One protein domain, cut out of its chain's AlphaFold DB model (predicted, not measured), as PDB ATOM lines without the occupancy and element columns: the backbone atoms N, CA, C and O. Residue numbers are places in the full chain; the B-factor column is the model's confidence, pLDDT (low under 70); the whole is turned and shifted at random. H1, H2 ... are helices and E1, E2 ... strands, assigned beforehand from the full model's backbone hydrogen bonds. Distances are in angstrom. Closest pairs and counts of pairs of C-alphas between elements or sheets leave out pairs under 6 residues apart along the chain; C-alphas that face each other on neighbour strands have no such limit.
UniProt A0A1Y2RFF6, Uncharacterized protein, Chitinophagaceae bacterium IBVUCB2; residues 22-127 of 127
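This is residues 22 to 127 of the 127 residues of an uncharacterized protein of Chitinophagaceae bacterium IBVUCB2 (UniProt A0A1Y2RFF6). A short helix, H1, lies in the middle of the model, with a strongly twisted four-stranded sheet on one side of it and the small hairpin E2 and E3 on the other. The longer helix H2 packs with residues 86 to 90 on H1, and E4 lies at the far edge of the larger sheet. The printed part has 106 residues, with two named helices and six named strands in the order E1 H1 E2 E3 H2 E4 E5 E6; the class is mixed, helices and strands. The larger sheet has the order E1 E6 E5 E4 and is mixed, while E2 and E3 are antiparallel. The whole is compact, with a radius of gyration of the C-alphas of 13.1 A and spans of 40 by 32 by 22 A.

E1, residues 23 to 27, is an edge strand and the parallel neighbour of E6, residues 118 to 126; N 25 and O 120 are 2.8 A apart, within hydrogen-bond range. H1, residues 38 to 47, is on this sheet at a height of 8.6 A and runs across the strands, at 87 degrees to E6 on the local plane, making two layers, a helix on one face of a sheet. The closest C-alphas of H1 and E6 are those of Phe 43 and Tyr 121, 6.6 A. E2, residues 61 to 64, and E3, residues 67 to 70, form a hairpin, with N 64 and O 67 at 2.8 A. The closest C-alphas of H1 and E2 are those of Ser 45 and Ala 62, 4.9 A. H2, residues 77 to 93, only just touches H1, with 3 pairs of C-alphas within 8 A, the closest those of Val 47 and Phe 90 at 5.7 A; they run the same way at a steep tilt of 54 degrees. H2 only grazes the larger sheet with residues 84 to 91, and is near E3. E4, residues 98 to 101, E5, residues 104 to 112, and E6 form a meander, each strand the antiparallel neighbour of the one before; N 101 and O 104 are 2.9 A apart, and N 121 and O 109 are 2.8 A apart. O i to N i+4 pairs are within hydrogen-bond range in 5 of 6 in H1 and 12 of 13 in H2.

E1 begins at C-alpha 23, (106.617, 83.441, 89.807), and H1 spans 14.3 A. H2 spans 24.9 A from C-alpha 77 at (112.505, 72.691, 117.399). E5 spans 25.6 A and E6 25.9 A, ending at C-alpha 126, (112.972, 65.118, 103.404).

The C-alphas farthest apart are those of Arg 56 and Ala 102, 40.9 A. The printed part has no cut, and the link from H1 to E2 is long. The mean pLDDT of the printed part is 74.4, and 39 residues are under 70, among them 49 to 59 and 94 to 107.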
ATOM      1  N   GLN A  22     103.632  83.943  86.636       55.34
ATOM      2  CA  GLN A  22     103.622  82.782  87.507       55.34
ATOM      3  C   GLN A  22     105.018  82.674  88.130       55.34
ATOM      4  O   GLN A  22     105.875  81.952  87.628       55.34
ATOM      5  N   SER A  23     105.303  83.467  89.167       68.00
ATOM      6  CA  SER A  23     106.617  83.441  89.807       68.00
ATOM      7  C   SER A  23     106.688  82.225  90.726       68.00
ATOM      8  O   SER A  23     105.901  82.120  91.673       68.00
ATOM      9  N   GLU A  24     107.638  81.332  90.468       73.75
ATOM     10  CA  GLU A  24     107.986  80.261  91.396       73.75
ATOM     11  C   GLU A  24     108.528  80.863  92.700       73.75
ATOM     12  O   GLU A  24     109.434  81.700  92.699       73.75
ATOM     13  N   LYS A  25     107.959  80.433  93.825       79.81
ATOM     14  CA  LYS A  25     108.411  80.763  95.174       79.81
ATOM     15  C   LYS A  25     108.992  79.504  95.799       79.81
ATOM     16  O   LYS A  25     108.305  78.494  95.959       79.81
ATOM     17  N   THR A  26     110.275  79.552  96.137       82.25
ATOM     18  CA  THR A  26     110.923  78.450  96.853       82.25
ATOM     19  C   THR A  26     110.571  78.545  98.328       82.25
ATOM     20  O   THR A  26     110.733  79.604  98.930       82.25
ATOM     21  N   VAL A  27     110.110  77.436  98.900       84.38
ATOM     22  CA  VAL A  27     109.850  77.315 100.334       84.38
ATOM     23  C   VAL A  27     110.995  76.527 100.958       84.38
ATOM     24  O   VAL A  27     111.392  75.466 100.466       84.38
ATOM     25  N   SER A  28     111.532  77.069 102.039       82.25
ATOM     26  CA  SER A  28     112.576  76.475 102.853       82.25
ATOM     27  C   SER A  28     112.109  75.150 103.455       82.25
ATOM     28  O   SER A  28     110.939  74.958 103.789       82.25
ATOM     29  N   ALA A  29     113.050  74.234 103.685       81.38
ATOM     30  CA  ALA A  29     112.780  73.068 104.516       81.38
ATOM     31  C   ALA A  29     112.525  73.547 105.956       81.38
ATOM     32  O   ALA A  29     113.462  73.967 106.629       81.38
ATOM     33  N   LEU A  30     111.271  73.505 106.421       87.12
ATOM     34  CA  LEU A  30     110.807  74.078 107.697       87.12
ATOM     35  C   LEU A  30     111.303  73.293 108.932       87.12
ATOM     36  O   LEU A  30     110.526  72.716 109.692       87.12
ATOM     37  N   LYS A  31     112.623  73.256 109.131       87.75
ATOM     38  CA  LYS A  31     113.309  72.576 110.239       87.75
ATOM     39  C   LYS A  31     113.783  73.564 111.306       87.75
ATOM     40  O   LYS A  31     113.843  74.770 111.073       87.75
ATOM     41  N   ALA A  32     114.163  73.044 112.471       91.31
ATOM     42  CA  ALA A  32     114.750  73.851 113.538       91.31
ATOM     43  C   ALA A  32     115.984  74.625 113.036       91.31
ATOM     44  O   ALA A  32     116.790  74.080 112.284       91.31
ATOM     45  N   GLY A  33     116.115  75.886 113.446       90.06
ATOM     46  CA  GLY A  33     117.188  76.785 113.012       90.06
ATOM     47  C   GLY A  33     116.961  77.443 111.648       90.06
ATOM     48  O   GLY A  33     117.771  78.267 111.242       90.06
ATOM     49  N   THR A  34     115.870  77.126 110.947       89.50
ATOM     50  CA  THR A  34     115.526  77.790 109.679       89.50
ATOM     51  C   THR A  34     114.979  79.183 109.952       89.50
ATOM     52  O   THR A  34     114.065  79.329 110.765       89.50
ATOM     53  N   THR A  35     115.502  80.187 109.254       92.25
ATOM     54  CA  THR A  35     114.932  81.537 109.226       92.25
ATOM     55  C   THR A  35     113.874  81.616 108.134       92.25
ATOM     56  O   THR A  35     114.156  81.309 106.979       92.25
ATOM     57  N   LEU A  36     112.657  82.002 108.509       89.19
ATOM     58  CA  LEU A  36     111.525  82.086 107.592       89.19
ATOM     59  C   LEU A  36     111.695  83.246 106.611       89.19
ATOM     60  O   LEU A  36     111.995  84.372 107.003       89.19
ATOM     61  N   THR A  37     111.457  82.976 105.339       88.06
ATOM     62  CA  THR A  37     111.381  83.974 104.270       88.06
ATOM     63  C   THR A  37     109.934  84.402 104.028       88.06
ATOM     64  O   THR A  37     108.996  83.741 104.471       88.06
ATOM     65  N   ASP A  38     109.725  85.465 103.253       83.94
ATOM     66  CA  ASP A  38     108.375  85.871 102.830       83.94
ATOM     67  C   ASP A  38     107.654  84.761 102.045       83.94
ATOM     68  O   ASP A  38     106.442  84.590 102.161       83.94
ATOM     69  N   SER A  39     108.410  83.959 101.284       82.44
ATOM     70  CA  SER A  39     107.867  82.809 100.549       82.44
ATOM     71  C   SER A  39     107.399  81.704 101.496       82.44
ATOM     72  O   SER A  39     106.378  81.069 101.238       82.44
ATOM     73  N   ASP A  40     108.103  81.506 102.613       86.19
ATOM     74  CA  ASP A  40     107.687  80.562 103.650       86.19
ATOM     75  C   ASP A  40     106.383  81.010 104.304       86.19
ATOM     76  O   ASP A  40     105.476  80.202 104.474       86.19
ATOM     77  N   ILE A  41     106.248  82.300 104.612       86.69
ATOM     78  CA  ILE A  41     105.015  82.837 105.194       86.69
ATOM     79  C   ILE A  41     103.834  82.718 104.228       86.69
ATOM     80  O   ILE A  41     102.764  82.263 104.633       86.69
ATOM     81  N   GLY A  42     104.031  83.055 102.952       80.06
ATOM     82  CA  GLY A  42     103.002  82.892 101.923       80.06
ATOM     83  C   GLY A  42     102.585  81.433 101.705       80.06
ATOM     84  O   GLY A  42     101.422  81.151 101.430       80.06
ATOM     85  N   PHE A  43     103.503  80.481 101.883       84.19
ATOM     86  CA  PHE A  43     103.163  79.058 101.890       84.19
ATOM     87  C   PHE A  43     102.409  78.645 103.162       84.19
ATOM     88  O   PHE A  43     101.434  77.894 103.098       84.19
ATOM     89  N   LEU A  44     102.841  79.129 104.329       85.06
ATOM     90  CA  LEU A  44     102.233  78.784 105.613       85.06
ATOM     91  C   LEU A  44     100.791  79.276 105.739       85.06
ATOM     92  O   LEU A  44      99.977  78.566 106.328       85.06
ATOM     93  N   SER A  45     100.454  80.432 105.167       80.25
ATOM     94  CA  SER A  45      99.071  80.916 105.142       80.25
ATOM     95  C   SER A  45      98.146  79.993 104.344       80.25
ATOM     96  O   SER A  45      97.030  79.707 104.781       80.25
ATOM     97  N   MET A  46      98.631  79.437 103.230       78.19
ATOM     98  CA  MET A  46      97.912  78.413 102.475       78.19
ATOM     99  C   MET A  46      97.747  77.130 103.303       78.19
ATOM    100  O   MET A  46      96.653  76.570 103.362       78.19
ATOM    101  N   VAL A  47      98.810  76.666 103.972       80.25
ATOM    102  CA  VAL A  47      98.789  75.435 104.786       80.25
ATOM    103  C   VAL A  47      97.752  75.497 105.909       80.25
ATOM    104  O   VAL A  47      97.112  74.487 106.208       80.25
ATOM    105  N   SER A  48      97.571  76.657 106.541       73.75
ATOM    106  CA  SER A  48      96.621  76.819 107.643       73.75
ATOM    107  C   SER A  48      95.217  77.251 107.225       73.75
ATOM    108  O   SER A  48      94.369  77.383 108.109       73.75
ATOM    109  N   ASN A  49      94.941  77.464 105.929       62.81
ATOM    110  CA  ASN A  49      93.785  78.256 105.478       62.81
ATOM    111  C   ASN A  49      93.697  79.616 106.208       62.81
ATOM    112  O   ASN A  49      92.602  80.146 106.404       62.81
ATOM    113  N   ALA A  50      94.824  80.159 106.678       51.66
ATOM    114  CA  ALA A  50      94.826  81.431 107.380       51.66
ATOM    115  C   ALA A  50      94.707  82.585 106.387       51.66
ATOM    116  O   ALA A  50      95.274  82.552 105.294       51.66
ATOM    117  N   SER A  51      93.999  83.631 106.813       50.03
ATOM    118  CA  SER A  51      94.071  84.941 106.174       50.03
ATOM    119  C   SER A  51      95.533  85.399 106.131       50.03
ATOM    120  O   SER A  51      96.217  85.370 107.157       50.03
ATOM    121  N   LEU A  52      96.015  85.807 104.953       54.47
ATOM    122  CA  LEU A  52      97.213  86.642 104.856       54.47
ATOM    123  C   LEU A  52      96.805  88.055 105.248       54.47
ATOM    124  O   LEU A  52      96.376  88.844 104.404       54.47
ATOM    125  N   ASP A  53      96.948  88.380 106.526       51.41
ATOM    126  CA  ASP A  53      96.756  89.750 106.974       51.41
ATOM    127  C   ASP A  53      98.024  90.545 106.650       51.41
ATOM    128  O   ASP A  53      99.012  90.550 107.383       51.41
ATOM    129  N   ALA A  54      98.006  91.219 105.501       48.34
ATOM    130  CA  ALA A  54      98.983  92.251 105.194       48.34
ATOM    131  C   ALA A  54      98.633  93.499 106.017       48.34
ATOM    132  O   ALA A  54      97.798  94.313 105.618       48.34
ATOM    133  N   ASN A  55      99.255  93.663 107.184       49.47
ATOM    134  CA  ASN A  55      99.185  94.938 107.893       49.47
ATOM    135  C   ASN A  55      99.808  96.028 107.010       49.47
ATOM    136  O   ASN A  55     100.883  95.832 106.445       49.47
ATOM    137  N   ARG A  56      99.148  97.190 106.876       37.44
ATOM    138  CA  ARG A  56      99.689  98.334 106.116       37.44
ATOM    139  C   ARG A  56     101.069  98.709 106.675       37.44
ATOM    140  O   ARG A  56     101.156  99.292 107.748       37.44
ATOM    141  N   GLY A  57     102.128  98.363 105.941       49.94
ATOM    142  CA  GLY A  57     103.523  98.610 106.330       49.94
ATOM    143  C   GLY A  57     104.173  97.536 107.216       49.94
ATOM    144  O   GLY A  57     105.313  97.728 107.626       49.94
ATOM    145  N   GLY A  58     103.486  96.426 107.509       53.62
ATOM    146  CA  GLY A  58     104.037  95.273 108.227       53.62
ATOM    147  C   GLY A  58     104.472  94.152 107.279       53.62
ATOM    148  O   GLY A  58     103.905  93.993 106.199       53.62
ATOM    149  N   SER A  59     105.470  93.362 107.682       59.97
ATOM    150  CA  SER A  59     105.792  92.111 106.987       59.97
ATOM    151  C   SER A  59     104.600  91.149 107.064       59.97
ATOM    152  O   SER A  59     103.919  91.132 108.091       59.97
ATOM    153  N   PRO A  60     104.332  90.353 106.017       72.06
ATOM    154  CA  PRO A  60     103.264  89.365 106.059       72.06
ATOM    155  C   PRO A  60     103.490  88.370 107.203       72.06
ATOM    156  O   PRO A  60     104.626  88.003 107.522       72.06
ATOM    157  N   GLU A  61     102.391  87.927 107.812       79.69
ATOM    158  CA  GLU A  61     102.384  86.961 108.909       79.69
ATOM    159  C   GLU A  61     101.391  85.840 108.601       79.69
ATOM    160  O   GLU A  61     100.370  86.055 107.946       79.69
ATOM    161  N   ALA A  62     101.680  84.633 109.081       83.19
ATOM    162  CA  ALA A  62     100.796  83.483 108.943       83.19
ATOM    163  C   ALA A  62     100.562  82.843 110.305       83.19
ATOM    164  O   ALA A  62     101.509  82.551 111.036       83.19
ATOM    165  N   THR A  63      99.303  82.572 110.639       85.75
ATOM    166  CA  THR A  63      98.958  81.855 111.871       85.75
ATOM    167  C   THR A  63      98.672  80.393 111.553       85.75
ATOM    168  O   THR A  63      97.789  80.078 110.760       85.75
ATOM    169  N   VAL A  64      99.424  79.479 112.168       84.19
ATOM    170  CA  VAL A  64      99.302  78.027 111.982       84.19
ATOM    171  C   VAL A  64      99.171  77.376 113.354       84.19
ATOM    172  O   VAL A  64     100.038  77.540 114.211       84.19
ATOM    173  N   GLY A  65      98.073  76.647 113.586       79.75
ATOM    174  CA  GLY A  65      97.842  75.948 114.857       79.75
ATOM    175  C   GLY A  65      97.840  76.871 116.086       79.75
ATOM    176  O   GLY A  65      98.311  76.470 117.143       79.75
ATOM    177  N   GLY A  66      97.377  78.118 115.933       81.94
ATOM    178  CA  GLY A  66      97.343  79.122 117.005       81.94
ATOM    179  C   GLY A  66      98.670  79.845 117.268       81.94
ATOM    180  O   GLY A  66      98.735  80.675 118.165       81.94
ATOM    181  N   THR A  67      99.726  79.558 116.499       87.12
ATOM    182  CA  THR A  67     101.006  80.280 116.564       87.12
ATOM    183  C   THR A  67     101.175  81.163 115.333       87.12
ATOM    184  O   THR A  67     100.999  80.682 114.214       87.12
ATOM    185  N   THR A  68     101.534  82.430 115.531       88.50
ATOM    186  CA  THR A  68     101.815  83.385 114.450       88.50
ATOM    187  C   THR A  68     103.294  83.354 114.077       88.50
ATOM    188  O   THR A  68     104.166  83.408 114.945       88.50
ATOM    189  N   TYR A  69     103.562  83.269 112.777       88.38
ATOM    190  CA  TYR A  69     104.887  83.198 112.179       88.38
ATOM    191  C   TYR A  69     105.123  84.403 111.279       88.38
ATOM    192  O   TYR A  69     104.231  84.788 110.522       88.38
ATOM    193  N   LYS A  70     106.329  84.972 111.341       89.25
ATOM    194  CA  LYS A  70     106.719  86.154 110.560       89.25
ATOM    195  C   LYS A  70     108.002  85.899 109.780       89.25
ATOM    196  O   LYS A  70     108.842  85.102 110.203       89.25
ATOM    197  N   ALA A  71     108.177  86.600 108.664       87.88
ATOM    198  CA  ALA A  71     109.445  86.589 107.944       87.88
ATOM    199  C   ALA A  71     110.582  87.103 108.851       87.88
ATOM    200  O   ALA A  71     110.374  87.957 109.712       87.88
ATOM    201  N   GLY A  72     111.780  86.539 108.707       88.31
ATOM    202  CA  GLY A  72     112.931  86.797 109.576       88.31
ATOM    203  C   GLY A  72     112.919  86.030 110.903       88.31
ATOM    204  O   GLY A  72     113.928  86.020 111.608       88.31
ATOM    205  N   GLN A  73     111.829  85.340 111.257       90.69
ATOM    206  CA  GLN A  73     111.781  84.521 112.467       90.69
ATOM    207  C   GLN A  73     112.562  83.215 112.286       90.69
ATOM    208  O   GLN A  73     112.342  82.476 111.327       90.69
ATOM    209  N   THR A  74     113.413  82.875 113.255       93.50
ATOM    210  CA  THR A  74     114.090  81.571 113.304       93.50
ATOM    211  C   THR A  74     113.237  80.534 114.037       93.50
ATOM    212  O   THR A  74     112.764  80.764 115.152       93.50
ATOM    213  N   LEU A  75     113.041  79.368 113.419       92.00
ATOM    214  CA  LEU A  75     112.232  78.287 113.973       92.00
ATOM    215  C   LEU A  75     112.936  77.572 115.130       92.00
ATOM    216  O   LEU A  75     114.036  77.037 114.983       92.00
ATOM    217  N   THR A  76     112.248  77.461 116.265       94.19
ATOM    218  CA  THR A  76     112.620  76.523 117.332       94.19
ATOM    219  C   THR A  76     112.287  75.084 116.925       94.19
ATOM    220  O   THR A  76     111.500  74.846 116.004       94.19
ATOM    221  N   ALA A  77     112.839  74.097 117.635       91.25
ATOM    222  CA  ALA A  77     112.505  72.691 117.399       91.25
ATOM    223  C   ALA A  77     111.009  72.389 117.603       91.25
ATOM    224  O   ALA A  77     110.417  71.644 116.819       91.25
ATOM    225  N   ALA A  78     110.383  73.004 118.613       90.06
ATOM    226  CA  ALA A  78     108.950  72.863 118.867       90.06
ATOM    227  C   ALA A  78     108.110  73.439 117.713       90.06
ATOM    228  O   ALA A  78     107.213  72.762 117.205       90.06
ATOM    229  N   ASN A  79     108.460  74.640 117.242       90.00
ATOM    230  CA  ASN A  79     107.777  75.300 116.130       90.00
ATOM    231  C   ASN A  79     107.913  74.498 114.832       90.00
ATOM    232  O   ASN A  79     106.916  74.220 114.170       90.00
ATOM    233  N   ALA A  80     109.127  74.054 114.500       89.88
ATOM    234  CA  ALA A  80     109.382  73.242 113.312       89.88
ATOM    235  C   ALA A  80     108.581  71.929 113.321       89.88
ATOM    236  O   ALA A  80     108.013  71.535 112.300       89.88
ATOM    237  N   LYS A  81     108.477  71.265 114.482       88.75
ATOM    238  CA  LYS A  81     107.663  70.050 114.641       88.75
ATOM    239  C   LYS A  81     106.175  70.332 114.420       88.75
ATOM    240  O   LYS A  81     105.515  69.561 113.724       88.75
ATOM    241  N   SER A  82     105.665  71.427 114.985       88.06
ATOM    242  CA  SER A  82     104.270  71.850 114.818       88.06
ATOM    243  C   SER A  82     103.944  72.161 113.351       88.06
ATOM    244  O   SER A  82     103.008  71.592 112.787       88.06
ATOM    245  N   LEU A  83     104.783  72.965 112.687       88.50
ATOM    246  CA  LEU A  83     104.643  73.287 111.264       88.50
ATOM    247  C   LEU A  83     104.712  72.038 110.386       88.50
ATOM    248  O   LEU A  83     103.869  71.853 109.515       88.50
ATOM    249  N   SER A  84     105.650  71.130 110.659       86.38
ATOM    250  CA  SER A  84     105.754  69.862 109.930       86.38
ATOM    251  C   SER A  84     104.474  69.026 110.034       86.38
ATOM    252  O   SER A  84     104.065  68.397 109.058       86.38
ATOM    253  N   ALA A  85     103.817  69.010 111.199       85.56
ATOM    254  CA  ALA A  85     102.542  68.317 111.373       85.56
ATOM    255  C   ALA A  85     101.410  68.988 110.575       85.56
ATOM    256  O   ALA A  85     100.646  68.290 109.904       85.56
ATOM    257  N   ALA A  86     101.338  70.322 110.594       86.00
ATOM    258  CA  ALA A  86     100.361  71.088 109.820       86.00
ATOM    259  C   ALA A  86     100.537  70.879 108.307       86.00
ATOM    260  O   ALA A  86      99.574  70.563 107.611       86.00
ATOM    261  N   VAL A  87     101.776  70.947 107.810       83.88
ATOM    262  CA  VAL A  87     102.095  70.711 106.396       83.88
ATOM    263  C   VAL A  87     101.741  69.286 105.975       83.88
ATOM    264  O   VAL A  87     101.127  69.097 104.930       83.88
ATOM    265  N   LYS A  88     102.034  68.274 106.804       81.75
ATOM    266  CA  LYS A  88     101.620  66.886 106.531       81.75
ATOM    267  C   LYS A  88     100.099  66.734 106.469       81.75
ATOM    268  O   LYS A  88      99.586  65.978 105.646       81.75
ATOM    269  N   ALA A  89      99.361  67.419 107.342       82.69
ATOM    270  CA  ALA A  89      97.900  67.408 107.311       82.69
ATOM    271  C   ALA A  89      97.354  68.085 106.042       82.69
ATOM    272  O   ALA A  89      96.423  67.563 105.427       82.69
ATOM    273  N   PHE A  90      97.966  69.194 105.625       81.81
ATOM    274  CA  PHE A  90      97.654  69.881 104.375       81.81
ATOM    275  C   PHE A  90      97.940  68.996 103.150       81.81
ATOM    276  O   PHE A  90      97.049  68.784 102.333       81.81
ATOM    277  N   GLN A  91      99.118  68.370 103.083       76.44
ATOM    278  CA  GLN A  91      99.529  67.427 102.030       76.44
ATOM    279  C   GLN A  91      98.548  66.269 101.829       76.44
ATOM    280  O   GLN A  91      98.240  65.898 100.701       76.44
ATOM    281  N   LYS A  92      98.009  65.706 102.917       75.00
ATOM    282  CA  LYS A  92      97.008  64.629 102.829       75.00
ATOM    283  C   LYS A  92      95.725  65.072 102.120       75.00
ATOM    284  O   LYS A  92      95.078  64.249 101.478       75.00
ATOM    285  N   LYS A  93      95.349  66.345 102.266       72.75
ATOM    286  CA  LYS A  93      94.156  66.930 101.638       72.75
ATOM    287  C   LYS A  93      94.446  67.455 100.232       72.75
ATOM    288  O   LYS A  93      93.574  67.381  99.374       72.75
ATOM    289  N   TYR A  94      95.656  67.956  99.998       67.44
ATOM    290  CA  TYR A  94      96.069  68.594  98.756       67.44
ATOM    291  C   TYR A  94      97.111  67.731  98.034       67.44
ATOM    292  O   TYR A  94      98.314  67.824  98.289       67.44
ATOM    293  N   LYS A  95      96.633  66.858  97.137       59.16
ATOM    294  CA  LYS A  95      97.485  65.963  96.342       59.16
ATOM    295  C   LYS A  95      98.206  66.754  95.249       59.16
ATOM    296  O   LYS A  95      97.687  66.912  94.148       59.16
ATOM    297  N   ALA A  96      99.390  67.259  95.563       60.19
ATOM    298  CA  ALA A  96     100.289  67.844  94.577       60.19
ATOM    299  C   ALA A  96     101.116  66.743  93.876       60.19
ATOM    300  O   ALA A  96     101.372  65.701  94.486       60.19
ATOM    301  N   PRO A  97     101.539  66.942  92.614       58.78
ATOM    302  CA  PRO A  97     102.447  66.018  91.943       58.78
ATOM    303  C   PRO A  97     103.782  65.970  92.696       58.78
ATOM    304  O   PRO A  97     104.407  67.003  92.938       58.78
ATOM    305  N   GLU A  98     104.182  64.765  93.093       59.62
ATOM    306  CA  GLU A  98     105.429  64.500  93.808       59.62
ATOM    307  C   GLU A  98     106.571  64.332  92.803       59.62
ATOM    308  O   GLU A  98     106.444  63.605  91.816       59.62
ATOM    309  N   ALA A  99     107.693  64.999  93.049       62.31
ATOM    310  CA  ALA A  99     108.932  64.747  92.328       62.31
ATOM    311  C   ALA A  99     110.118  64.804  93.295       62.31
ATOM    312  O   ALA A  99     110.120  65.575  94.257       62.31
ATOM    313  N   SER A 100     111.120  63.960  93.054       54.22
ATOM    314  CA  SER A 100     112.276  63.790  93.933       54.22
ATOM    315  C   SER A 100     113.581  64.167  93.234       54.22
ATOM    316  O   SER A 100     113.760  63.969  92.032       54.22
ATOM    317  N   ARG A 101     114.516  64.737  93.997       52.62
ATOM    318  CA  ARG A 101     115.895  65.000  93.570       52.62
ATOM    319  C   ARG A 101     116.825  64.843  94.771       52.62
ATOM    320  O   ARG A 101     116.691  65.571  95.745       52.62
ATOM    321  N   ALA A 102     117.789  63.923  94.680       57.19
ATOM    322  CA  ALA A 102     118.875  63.753  95.657       57.19
ATOM    323  C   ALA A 102     118.426  63.592  97.134       57.19
ATOM    324  O   ALA A 102     118.972  64.247  98.016       57.19
ATOM    325  N   GLY A 103     117.431  62.736  97.410       59.59
ATOM    326  CA  GLY A 103     116.939  62.496  98.783       59.59
ATOM    327  C   GLY A 103     116.099  63.643  99.364       59.59
ATOM    328  O   GLY A 103     115.874  63.718 100.565       59.59
ATOM    329  N   LEU A 104     115.665  64.573  98.515       59.59
ATOM    330  CA  LEU A 104     114.669  65.580  98.844       59.59
ATOM    331  C   LEU A 104     113.500  65.419  97.879       59.59
ATOM    332  O   LEU A 104     113.687  65.330  96.662       59.59
ATOM    333  N   CYS A 105     112.296  65.390  98.425       67.94
ATOM    334  CA  CYS A 105     111.066  65.400  97.656       67.94
ATOM    335  C   CYS A 105     110.489  66.815  97.672       67.94
ATOM    336  O   CYS A 105     110.707  67.578  98.618       67.94
ATOM    337  N   TYR A 106     109.780  67.196  96.614       67.81
ATOM    338  CA  TYR A 106     109.055  68.454  96.598       67.81
ATOM    339  C   TYR A 106     107.622  68.292  96.111       67.81
ATOM    340  O   TYR A 106     107.316  67.446  95.270       67.81
ATOM    341  N   TYR A 107     106.760  69.164  96.628       69.69
ATOM    342  CA  TYR A 107     105.406  69.365  96.130       69.69
ATOM    343  C   TYR A 107     105.270  70.751  95.504       69.69
ATOM    344  O   TYR A 107     105.813  71.732  96.020       69.69
ATOM    345  N   TRP A 108     104.517  70.816  94.406       72.44
ATOM    346  CA  TRP A 108     104.088  72.062  93.780       72.44
ATOM    347  C   TRP A 108     102.690  72.440  94.240       72.44
ATOM    348  O   TRP A 108     101.739  71.692  94.016       72.44
ATOM    349  N   TYR A 109     102.554  73.628  94.814       71.56
ATOM    350  CA  TYR A 109     101.259  74.178  95.191       71.56
ATOM    351  C   TYR A 109     100.980  75.454  94.420       71.56
ATOM    352  O   TYR A 109     101.768  76.395  94.470       71.56
ATOM    353  N   TYR A 110      99.850  75.482  93.719       67.75
ATOM    354  CA  TYR A 110      99.352  76.690  93.081       67.75
ATOM    355  C   TYR A 110      98.441  77.435  94.050       67.75
ATOM    356  O   TYR A 110      97.470  76.863  94.549       67.75
ATOM    357  N   TYR A 111      98.746  78.701  94.310       68.75
ATOM    358  CA  TYR A 111      97.970  79.530  95.221       68.75
ATOM    359  C   TYR A 111      97.868  80.957  94.700       68.75
ATOM    360  O   TYR A 111      98.880  81.565  94.363       68.75
ATOM    361  N   CYS A 112      96.651  81.490  94.672       62.03
ATOM    362  CA  CYS A 112      96.401  82.901  94.416       62.03
ATOM    363  C   CYS A 112      96.137  83.608  95.741       62.03
ATOM    364  O   CYS A 112      95.291  83.163  96.518       62.03
ATOM    365  N   ASP A 113      96.867  84.687  96.001       60.34
ATOM    366  CA  ASP A 113      96.609  85.537  97.150       60.34
ATOM    367  C   ASP A 113      95.295  86.322  96.979       60.34
ATOM    368  O   ASP A 113      94.724  86.427  95.888       60.34
ATOM    369  N   GLY A 114      94.797  86.884  98.083       50.97
ATOM    370  CA  GLY A 114      93.579  87.703  98.092       50.97
ATOM    371  C   GLY A 114      93.680  89.011  97.292       50.97
ATOM    372  O   GLY A 114      92.684  89.720  97.180       50.97
ATOM    373  N   TYR A 115      94.853  89.330  96.732       53.69
ATOM    374  CA  TYR A 115      95.117  90.504  95.900       53.69
ATOM    375  C   TYR A 115      95.168  90.165  94.400       53.69
ATOM    376  O   TYR A 115      95.398  91.053  93.579       53.69
ATOM    377  N   GLY A 116      94.910  88.906  94.029       58.34
ATOM    378  CA  GLY A 116      94.853  88.450  92.640       58.34
ATOM    379  C   GLY A 116      96.200  88.025  92.054       58.34
ATOM    380  O   GLY A 116      96.261  87.731  90.860       58.34
ATOM    381  N   TYR A 117      97.270  87.955  92.854       63.28
ATOM    382  CA  TYR A 117      98.553  87.414  92.410       63.28
ATOM    383  C   TYR A 117      98.625  85.917  92.672       63.28
ATOM    384  O   TYR A 117      98.387  85.453  93.785       63.28
ATOM    385  N   CYS A 118      99.003  85.153  91.651       67.25
ATOM    386  CA  CYS A 118      99.121  83.706  91.744       67.25
ATOM    387  C   CYS A 118     100.579  83.253  91.720       67.25
ATOM    388  O   CYS A 118     101.380  83.698  90.897       67.25
ATOM    389  N   TYR A 119     100.903  82.324  92.613       71.50
ATOM    390  CA  TYR A 119     102.244  81.817  92.846       71.50
ATOM    391  C   TYR A 119     102.262  80.294  92.783       71.50
ATOM    392  O   TYR A 119     101.314  79.618  93.190       71.50
ATOM    393  N   TRP A 120     103.389  79.765  92.315       72.88
ATOM    394  CA  TRP A 120     103.721  78.354  92.452       72.88
ATOM    395  C   TRP A 120     104.709  78.191  93.600       72.88
ATOM    396  O   TRP A 120     105.862  78.598  93.485       72.88
ATOM    397  N   TYR A 121     104.269  77.599  94.704       74.12
ATOM    398  CA  TYR A 121     105.137  77.266  95.824       74.12
ATOM    399  C   TYR A 121     105.768  75.900  95.611       74.12
ATOM    400  O   TYR A 121     105.067  74.892  95.492       74.12
ATOM    401  N   LYS A 122     107.099  75.867  95.610       78.12
ATOM    402  CA  LYS A 122     107.878  74.633  95.595       78.12
ATOM    403  C   LYS A 122     108.341  74.317  97.007       78.12
ATOM    404  O   LYS A 122     109.292  74.921  97.509       78.12
ATOM    405  N   TYR A 123     107.644  73.384  97.648       77.12
ATOM    406  CA  TYR A 123     107.919  72.979  99.022       77.12
ATOM    407  C   TYR A 123     108.825  71.760  99.074       77.12
ATOM    408  O   TYR A 123     108.405  70.675  98.678       77.12
ATOM    409  N   TRP A 124     110.039  71.937  99.595       70.75
ATOM    410  CA  TRP A 124     111.006  70.860  99.785       70.75
ATOM    411  C   TRP A 124     110.832  70.189 101.149       70.75
ATOM    412  O   TRP A 124     110.805  70.849 102.188       70.75
ATOM    413  N   TYR A 125     110.784  68.859 101.155       66.50
ATOM    414  CA  TYR A 125     110.799  68.044 102.363       66.50
ATOM    415  C   TYR A 125     111.770  66.874 102.223       66.50
ATOM    416  O   TYR A 125     112.107  66.436 101.123       66.50
ATOM    417  N   TYR A 126     112.222  66.366 103.366       63.06
ATOM    418  CA  TYR A 126     112.972  65.118 103.404       63.06
ATOM    419  C   TYR A 126     112.003  63.951 103.222       63.06
ATOM    420  O   TYR A 126     111.103  63.751 104.047       63.06
ATOM    421  N   CYS A 127     112.209  63.229 102.128       63.91
ATOM    422  CA  CYS A 127     111.860  61.830 101.971       63.91
ATOM    423  C   CYS A 127     113.165  61.025 102.127       63.91
ATOM    424  O   CYS A 127     113.066  59.875 102.581       63.91
TER     425      CYS A 127